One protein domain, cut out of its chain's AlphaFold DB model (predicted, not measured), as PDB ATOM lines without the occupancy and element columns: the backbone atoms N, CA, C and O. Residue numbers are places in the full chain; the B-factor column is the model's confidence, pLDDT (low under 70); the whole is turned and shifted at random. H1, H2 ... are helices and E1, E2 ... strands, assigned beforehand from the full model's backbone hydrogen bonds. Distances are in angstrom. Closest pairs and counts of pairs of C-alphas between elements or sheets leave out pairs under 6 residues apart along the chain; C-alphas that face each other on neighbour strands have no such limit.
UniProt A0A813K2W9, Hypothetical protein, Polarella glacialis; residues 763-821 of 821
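This is residues 763 to 821 of the 821 residues of the protein "Hypothetical protein" of Polarella glacialis (UniProt A0A813K2W9). What shape do these atoms make? A small two-strand hairpin, E1 and E2, lies toward one end of an elongated model and the helix H3 toward the other, with the long helix H1 and the short helix H2 side by side between them. H3 meets H2 at a corner, and residues 812 to 821, of which 812 to 820 belong to H3, stick out as a free arm. What is it made of? The printed part has 59 residues and is mostly helix, with three named helices and two named strands in the order H1, E1, E2, H2, H3; the sheet, E1 - E2, is antiparallel. It is only just loose, close to compact, with a radius of gyration of the C-alphas of 12.7 A and spans of 39 by 25 by 17 A.

Where are the strands? E1 is residues 786 to 788, 6.3 A from first to last C-alpha, and E2 is residues 791 to 793, 6.4 A. Where are the helices? H1 is residues 763 to 780, 25.6 A long, from C-alpha 763 at (36.852, -23.702, -48.563). H2 is residues 798 to 803, 8.6 A long. H3 is residues 805 to 820, 22.1 A long, ending with C-alpha 820 at (32.542, -43.429, -63.908).

How do the strands pair? E1 and E2 form a hairpin, antiparallel with 139 degrees between their directions; N 786 and O 793, 2.9 A apart, and N 791 and O 788, 3.0 A apart, are within hydrogen-bond range. How near is H1 to this hairpin? The closest C-alphas of H1 and E2, those of Asp 775 and Val 793, are 7.5 A apart. How do the helices stand? H1 touches H2 with residues 770 to 774 alone, at a shallow tilt of 20 degrees, opposite ways; their closest C-alphas, those of Ala 774 and Trp 798, are 6.2 A apart. H2 and H3 only just touch, with 3 pairs of C-alphas within 8 A, and only at the corner by their link, about perpendicular at 76 degrees; their closest C-alphas, those of Phe 802 and Leu 808, are 5.2 A apart. What else do the helices show? H1 and H3 are apart, and in H1, H2 and H3 every O i to N i+4 pair is within hydrogen-bond range.

How far does it reach? The two C-alphas farthest apart, those of Thr 789 and Trp 821, the chain's last residue, are 42.3 A apart. Is it continuous? The printed part has no cut, and its four links between named elements are tight. Where is confidence low? The mean pLDDT of the printed part is 71.1, and residues 763 to 767, 789 to 790, 796 to 807 and 821 are under 70.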
ATOM      1  N   VAL A 763      35.441 -23.286 -48.552       57.88
ATOM      2  CA  VAL A 763      36.852 -23.702 -48.563       57.88
ATOM      3  C   VAL A 763      37.235 -24.528 -47.323       57.88
ATOM      4  O   VAL A 763      38.123 -25.373 -47.404       57.88
ATOM      5  N   GLU A 764      36.549 -24.350 -46.190       60.84
ATOM      6  CA  GLU A 764      36.771 -25.121 -44.957       60.84
ATOM      7  C   GLU A 764      36.404 -26.598 -45.145       60.84
ATOM      8  O   GLU A 764      37.129 -27.481 -44.694       60.84
ATOM      9  N   LEU A 765      35.337 -26.875 -45.897       66.69
ATOM     10  CA  LEU A 765      34.901 -28.237 -46.200       66.69
ATOM     11  C   LEU A 765      35.926 -28.943 -47.101       66.69
ATOM     12  O   LEU A 765      36.255 -30.106 -46.876       66.69
ATOM     13  N   LEU A 766      36.516 -28.214 -48.053       63.66
ATOM     14  CA  LEU A 766      37.596 -28.715 -48.908       63.66
ATOM     15  C   LEU A 766      38.886 -28.996 -48.115       63.66
ATOM     16  O   LEU A 766      39.525 -30.034 -48.300       63.66
ATOM     17  N   LEU A 767      39.259 -28.092 -47.205       64.81
ATOM     18  CA  LEU A 767      40.395 -28.266 -46.291       64.81
ATOM     19  C   LEU A 767      40.187 -29.455 -45.347       64.81
ATOM     20  O   LEU A 767      41.118 -30.206 -45.070       64.81
ATOM     21  N   GLN A 768      38.956 -29.678 -44.896       72.81
ATOM     22  CA  GLN A 768      38.631 -30.797 -44.024       72.81
ATOM     23  C   GLN A 768      38.618 -32.138 -44.768       72.81
ATOM     24  O   GLN A 768      39.100 -33.139 -44.238       72.81
ATOM     25  N   VAL A 769      38.146 -32.164 -46.017       74.00
ATOM     26  CA  VAL A 769      38.244 -33.353 -46.877       74.00
ATOM     27  C   VAL A 769      39.708 -33.672 -47.188       74.00
ATOM     28  O   VAL A 769      40.121 -34.821 -47.052       74.00
ATOM     29  N   THR A 770      40.521 -32.674 -47.543       71.88
ATOM     30  CA  THR A 770      41.961 -32.880 -47.798       71.88
ATOM     31  C   THR A 770      42.719 -33.314 -46.541       71.88
ATOM     32  O   THR A 770      43.584 -34.183 -46.636       71.88
ATOM     33  N   TYR A 771      42.339 -32.812 -45.362       76.06
ATOM     34  CA  TYR A 771      42.811 -33.315 -44.067       76.06
ATOM     35  C   TYR A 771      42.504 -34.799 -43.864       76.06
ATOM     36  O   TYR A 771      43.407 -35.577 -43.562       76.06
ATOM     37  N   TRP A 772      41.253 -35.216 -44.070       79.75
ATOM     38  CA  TRP A 772      40.865 -36.620 -43.913       79.75
ATOM     39  C   TRP A 772      41.549 -37.541 -44.916       79.75
ATOM     40  O   TRP A 772      41.952 -38.641 -44.548       79.75
ATOM     41  N   VAL A 773      41.721 -37.098 -46.163       75.56
ATOM     42  CA  VAL A 773      42.444 -37.868 -47.182       75.56
ATOM     43  C   VAL A 773      43.918 -38.014 -46.806       75.56
ATOM     44  O   VAL A 773      44.464 -39.111 -46.921       75.56
ATOM     45  N   ALA A 774      44.561 -36.952 -46.313       75.94
ATOM     46  CA  ALA A 774      45.949 -37.006 -45.858       75.94
ATOM     47  C   ALA A 774      46.124 -37.953 -44.656       75.94
ATOM     48  O   ALA A 774      47.022 -38.792 -44.676       75.94
ATOM     49  N   ASP A 775      45.235 -37.881 -43.659       78.94
ATOM     50  CA  ASP A 775      45.257 -38.771 -42.490       78.94
ATOM     51  C   ASP A 775      44.987 -40.238 -42.873       78.94
ATOM     52  O   ASP A 775      45.694 -41.144 -42.434       78.94
ATOM     53  N   LEU A 776      44.014 -40.491 -43.758       78.69
ATOM     54  CA  LEU A 776      43.739 -41.834 -44.279       78.69
ATOM     55  C   LEU A 776      44.956 -42.410 -45.012       78.69
ATOM     56  O   LEU A 776      45.309 -43.570 -44.803       78.69
ATOM     57  N   THR A 777      45.608 -41.596 -45.844       74.50
ATOM     58  CA  THR A 777      46.794 -42.002 -46.611       74.50
ATOM     59  C   THR A 777      47.954 -42.344 -45.681       74.50
ATOM     60  O   THR A 777      48.598 -43.375 -45.865       74.50
ATOM     61  N   ASP A 778      48.193 -41.541 -44.643       79.31
ATOM     62  CA  ASP A 778      49.225 -41.838 -43.646       79.31
ATOM     63  C   ASP A 778      48.949 -43.138 -42.894       79.31
ATOM     64  O   ASP A 778      49.850 -43.971 -42.770       79.31
ATOM     65  N   ARG A 779      47.696 -43.381 -42.493       79.00
ATOM     66  CA  ARG A 779      47.310 -44.650 -41.859       79.00
ATOM     67  C   ARG A 779      47.500 -45.843 -42.791       79.00
ATOM     68  O   ARG A 779      47.996 -46.877 -42.350       79.00
ATOM     69  N   MET A 780      47.162 -45.709 -44.077       72.06
ATOM     70  CA  MET A 780      47.414 -46.760 -45.075       72.06
ATOM     71  C   MET A 780      48.910 -47.024 -45.284       72.06
ATOM     72  O   MET A 780      49.296 -48.154 -45.576       72.06
ATOM     73  N   LEU A 781      49.758 -46.012 -45.090       72.19
ATOM     74  CA  LEU A 781      51.218 -46.127 -45.132       72.19
ATOM     75  C   LEU A 781      51.835 -46.583 -43.795       72.19
ATOM     76  O   LEU A 781      53.059 -46.592 -43.666       72.19
ATOM     77  N   GLY A 782      51.018 -46.953 -42.803       84.88
ATOM     78  CA  GLY A 782      51.480 -47.395 -41.484       84.88
ATOM     79  C   GLY A 782      52.081 -46.277 -40.628       84.88
ATOM     80  O   GLY A 782      52.862 -46.555 -39.719       84.88
ATOM     81  N   ARG A 783      51.763 -45.013 -40.924       78.94
ATOM     82  CA  ARG A 783      52.215 -43.844 -40.164       78.94
ATOM     83  C   ARG A 783      51.091 -43.365 -39.256       78.94
ATOM     84  O   ARG A 783      49.996 -43.052 -39.717       78.94
ATOM     85  N   GLU A 784      51.363 -43.299 -37.959       83.81
ATOM     86  CA  GLU A 784      50.400 -42.768 -36.994       83.81
ATOM     87  C   GLU A 784      50.417 -41.226 -36.997       83.81
ATOM     88  O   GLU A 784      51.498 -40.622 -37.010       83.81
ATOM     89  N   PRO A 785      49.249 -40.557 -36.969       76.38
ATOM     90  CA  PRO A 785      49.186 -39.101 -36.943       76.38
ATOM     91  C   PRO A 785      49.859 -38.536 -35.690       76.38
ATOM     92  O   PRO A 785      49.705 -39.043 -34.576       76.38
ATOM     93  N   ARG A 786      50.619 -37.452 -35.860       79.88
ATOM     94  CA  ARG A 786      51.399 -36.842 -34.780       79.88
ATOM     95  C   ARG A 786      50.493 -35.962 -33.925       79.88
ATOM     96  O   ARG A 786      49.824 -35.072 -34.445       79.88
ATOM     97  N   LEU A 787      50.482 -36.175 -32.609       73.75
ATOM     98  CA  LEU A 787      49.772 -35.284 -31.689       73.75
ATOM     99  C   LEU A 787      50.550 -33.970 -31.539       73.75
ATOM    100  O   LEU A 787      51.708 -33.965 -31.124       73.75
ATOM    101  N   THR A 788      49.904 -32.856 -31.860       73.62
ATOM    102  CA  THR A 788      50.415 -31.498 -31.639       73.62
ATOM    103  C   THR A 788      49.506 -30.753 -30.664       73.62
ATOM    104  O   THR A 788      48.406 -31.207 -30.348       73.62
ATOM    105  N   THR A 789      49.924 -29.568 -30.215       57.94
ATOM    106  CA  THR A 789      49.107 -28.680 -29.365       57.94
ATOM    107  C   THR A 789      47.779 -28.262 -30.012       57.94
ATOM    108  O   THR A 789      46.890 -27.785 -29.313       57.94
ATOM    109  N   CYS A 790      47.623 -28.448 -31.328       58.38
ATOM    110  CA  CYS A 790      46.408 -28.137 -32.085       58.38
ATOM    111  C   CYS A 790      45.574 -29.380 -32.460       58.38
ATOM    112  O   CYS A 790      44.590 -29.244 -33.183       58.38
ATOM    113  N   GLY A 791      45.944 -30.575 -31.980       76.38
ATOM    114  CA  GLY A 791      45.293 -31.847 -32.309       76.38
ATOM    115  C   GLY A 791      46.198 -32.809 -33.084       76.38
ATOM    116  O   GLY A 791      47.403 -32.586 -33.214       76.38
ATOM    117  N   GLN A 792      45.616 -33.910 -33.567       75.62
ATOM    118  CA  GLN A 792      46.299 -34.843 -34.467       75.62
ATOM    119  C   GLN A 792      46.601 -34.157 -35.804       75.62
ATOM    120  O   GLN A 792      45.798 -33.366 -36.289       75.62
ATOM    121  N   VAL A 793      47.781 -34.413 -36.361       79.81
ATOM    122  CA  VAL A 793      48.245 -33.834 -37.624       79.81
ATOM    123  C   VAL A 793      48.903 -34.943 -38.457       79.81
ATOM    124  O   VAL A 793      49.746 -35.665 -37.907       79.81
ATOM    125  N   PRO A 794      48.557 -35.112 -39.749       79.44
ATOM    126  CA  PRO A 794      49.240 -36.066 -40.624       79.44
ATOM    127  C   PRO A 794      50.734 -35.718 -40.742       79.44
ATOM    128  O   PRO A 794      51.119 -34.549 -40.724       79.44
ATOM    129  N   GLN A 795      51.591 -36.736 -40.804       77.00
ATOM    130  CA  GLN A 795      53.052 -36.601 -40.766       77.00
ATOM    131  C   GLN A 795      53.670 -36.200 -42.109       77.00
ATOM    132  O   GLN A 795      54.820 -35.765 -42.156       77.00
ATOM    133  N   THR A 796      52.952 -36.386 -43.206       67.50
ATOM    134  CA  THR A 796      53.472 -36.242 -44.569       67.50
ATOM    135  C   THR A 796      53.085 -34.920 -45.221       67.50
ATOM    136  O   THR A 796      51.993 -34.393 -45.023       67.50
ATOM    137  N   GLU A 797      53.972 -34.399 -46.080       61.22
ATOM    138  CA  GLU A 797      53.783 -33.143 -46.827       61.22
ATOM    139  C   GLU A 797      52.712 -33.214 -47.944       61.22
ATOM    140  O   GLU A 797      52.673 -32.347 -48.821       61.22
ATOM    141  N   TRP A 798      51.799 -34.200 -47.927       61.38
ATOM    142  CA  TRP A 798      50.654 -34.252 -48.850       61.38
ATOM    143  C   TRP A 798      49.869 -32.929 -48.949       61.38
ATOM    144  O   TRP A 798      49.412 -32.609 -50.049       61.38
ATOM    145  N   PRO A 799      49.740 -32.105 -47.886       54.19
ATOM    146  CA  PRO A 799      49.048 -30.820 -47.967       54.19
ATOM    147  C   PRO A 799      49.656 -29.850 -48.974       54.19
ATOM    148  O   PRO A 799      48.907 -29.155 -49.648       54.19
ATOM    149  N   ARG A 800      50.981 -29.848 -49.176       53.97
ATOM    150  CA  ARG A 800      51.621 -29.014 -50.211       53.97
ATOM    151  C   ARG A 800      51.257 -29.470 -51.619       53.97
ATOM    152  O   ARG A 800      51.100 -28.644 -52.517       53.97
ATOM    153  N   MET A 801      51.077 -30.778 -51.805       56.22
ATOM    154  CA  MET A 801      50.577 -31.327 -53.063       56.22
ATOM    155  C   MET A 801      49.102 -30.974 -53.286       56.22
ATOM    156  O   MET A 801      48.749 -30.591 -54.396       56.22
ATOM    157  N   PHE A 802      48.253 -31.018 -52.255       55.84
ATOM    158  CA  PHE A 802      46.828 -30.676 -52.374       55.84
ATOM    159  C   PHE A 802      46.531 -29.165 -52.371       55.84
ATOM    160  O   PHE A 802      45.534 -28.743 -52.954       55.84
ATOM    161  N   ALA A 803      47.408 -28.335 -51.798       54.06
ATOM    162  CA  ALA A 803      47.347 -26.874 -51.879       54.06
ATOM    163  C   ALA A 803      47.638 -26.364 -53.301       54.06
ATOM    164  O   ALA A 803      47.231 -25.262 -53.676       54.06
ATOM    165  N   ASN A 804      48.303 -27.176 -54.129       63.62
ATOM    166  CA  ASN A 804      48.402 -26.912 -55.552       63.62
ATOM    167  C   ASN A 804      47.069 -27.258 -56.225       63.62
ATOM    168  O   ASN A 804      46.790 -28.417 -56.536       63.62
ATOM    169  N   TRP A 805      46.258 -26.231 -56.492       64.19
ATOM    170  CA  TRP A 805      44.919 -26.381 -57.074       64.19
ATOM    171  C   TRP A 805      44.907 -27.241 -58.354       64.19
ATOM    172  O   TRP A 805      43.949 -27.968 -58.604       64.19
ATOM    173  N   LYS A 806      45.999 -27.223 -59.138       68.44
ATOM    174  CA  LYS A 806      46.141 -28.037 -60.356       68.44
ATOM    175  C   LYS A 806      46.213 -29.531 -60.044       68.44
ATOM    176  O   LYS A 806      45.627 -30.332 -60.765       68.44
ATOM    177  N   PHE A 807      46.925 -29.902 -58.981       66.50
ATOM    178  CA  PHE A 807      47.045 -31.292 -58.547       66.50
ATOM    179  C   PHE A 807      45.748 -31.774 -57.892       66.50
ATOM    180  O   PHE A 807      45.296 -32.877 -58.181       66.50
ATOM    181  N   LEU A 808      45.093 -30.921 -57.098       70.50
ATOM    182  CA  LEU A 808      43.777 -31.222 -56.537       70.50
ATOM    183  C   LEU A 808      42.735 -31.485 -57.638       70.50
ATOM    184  O   LEU A 808      42.026 -32.485 -57.574       70.50
ATOM    185  N   MET A 809      42.689 -30.646 -58.680       73.12
ATOM    186  CA  MET A 809      41.817 -30.868 -59.843       73.12
ATOM    187  C   MET A 809      42.158 -32.154 -60.594       73.12
ATOM    188  O   MET A 809      41.247 -32.855 -61.024       73.12
ATOM    189  N   LEU A 810      43.445 -32.483 -60.741       76.25
ATOM    190  CA  LEU A 810      43.886 -33.727 -61.377       76.25
ATOM    191  C   LEU A 810      43.409 -34.956 -60.589       76.25
ATOM    192  O   LEU A 810      42.855 -35.878 -61.177       76.25
ATOM    193  N   VAL A 811      43.591 -34.961 -59.265       71.00
ATOM    194  CA  VAL A 811      43.148 -36.055 -58.387       71.00
ATOM    195  C   VAL A 811      41.626 -36.169 -58.386       71.00
ATOM    196  O   VAL A 811      41.100 -37.276 -58.456       71.00
ATOM    197  N   PHE A 812      40.912 -35.043 -58.370       75.56
ATOM    198  CA  PHE A 812      39.454 -35.033 -58.455       75.56
ATOM    199  C   PHE A 812      38.949 -35.569 -59.803       75.56
ATOM    200  O   PHE A 812      38.029 -36.381 -59.826       75.56
ATOM    201  N   LEU A 813      39.588 -35.190 -60.917       79.31
ATOM    202  CA  LEU A 813      39.299 -35.739 -62.247       79.31
ATOM    203  C   LEU A 813      39.576 -37.241 -62.316       79.31
ATOM    204  O   LEU A 813      38.749 -37.971 -62.851       79.31
ATOM    205  N   LEU A 814      40.697 -37.709 -61.755       74.44
ATOM    206  CA  LEU A 814      41.038 -39.134 -61.695       74.44
ATOM    207  C   LEU A 814      40.030 -39.926 -60.854       74.44
ATOM    208  O   LEU A 814      39.613 -41.003 -61.269       74.44
ATOM    209  N   LEU A 815      39.600 -39.386 -59.709       71.94
ATOM    210  CA  LEU A 815      38.564 -39.990 -58.867       71.94
ATOM    211  C   LEU A 815      37.205 -40.022 -59.569       71.94
ATOM    212  O   LEU A 815      36.537 -41.049 -59.528       71.94
ATOM    213  N   GLN A 816      36.802 -38.946 -60.253       75.69
ATOM    214  CA  GLN A 816      35.578 -38.962 -61.057       75.69
ATOM    215  C   GLN A 816      35.658 -39.987 -62.188       75.69
ATOM    216  O   GLN A 816      34.695 -40.716 -62.395       75.69
ATOM    217  N   PHE A 817      36.801 -40.082 -62.875       79.31
ATOM    218  CA  PHE A 817      37.021 -41.092 -63.910       79.31
ATOM    219  C   PHE A 817      36.935 -42.513 -63.347       79.31
ATOM    220  O   PHE A 817      36.324 -43.366 -63.973       79.31
ATOM    221  N   ALA A 818      37.496 -42.754 -62.159       72.06
ATOM    222  CA  ALA A 818      37.457 -44.052 -61.491       72.06
ATOM    223  C   ALA A 818      36.074 -44.424 -60.931       72.06
ATOM    224  O   ALA A 818      35.821 -45.597 -60.710       72.06
ATOM    225  N   VAL A 819      35.197 -43.448 -60.667       77.69
ATOM    226  CA  VAL A 819      33.793 -43.694 -60.282       77.69
ATOM    227  C   VAL A 819      32.906 -43.897 -61.513       77.69
ATOM    228  O   VAL A 819      31.908 -44.610 -61.440       77.69
ATOM    229  N   PHE A 820      33.241 -43.250 -62.632       76.50
ATOM    230  CA  PHE A 820      32.542 -43.429 -63.908       76.50
ATOM    231  C   PHE A 820      32.879 -44.750 -64.610       76.50
ATOM    232  O   PHE A 820      32.096 -45.191 -65.453       76.50
ATOM    233  N   TRP A 821      34.040 -45.327 -64.303       65.38
ATOM    234  CA  TRP A 821      34.512 -46.615 -64.805       65.38
ATOM    235  C   TRP A 821      34.115 -47.743 -63.858       65.38
ATOM    236  O   TRP A 821      33.644 -48.789 -64.362       65.38
TER     237      TRP A 821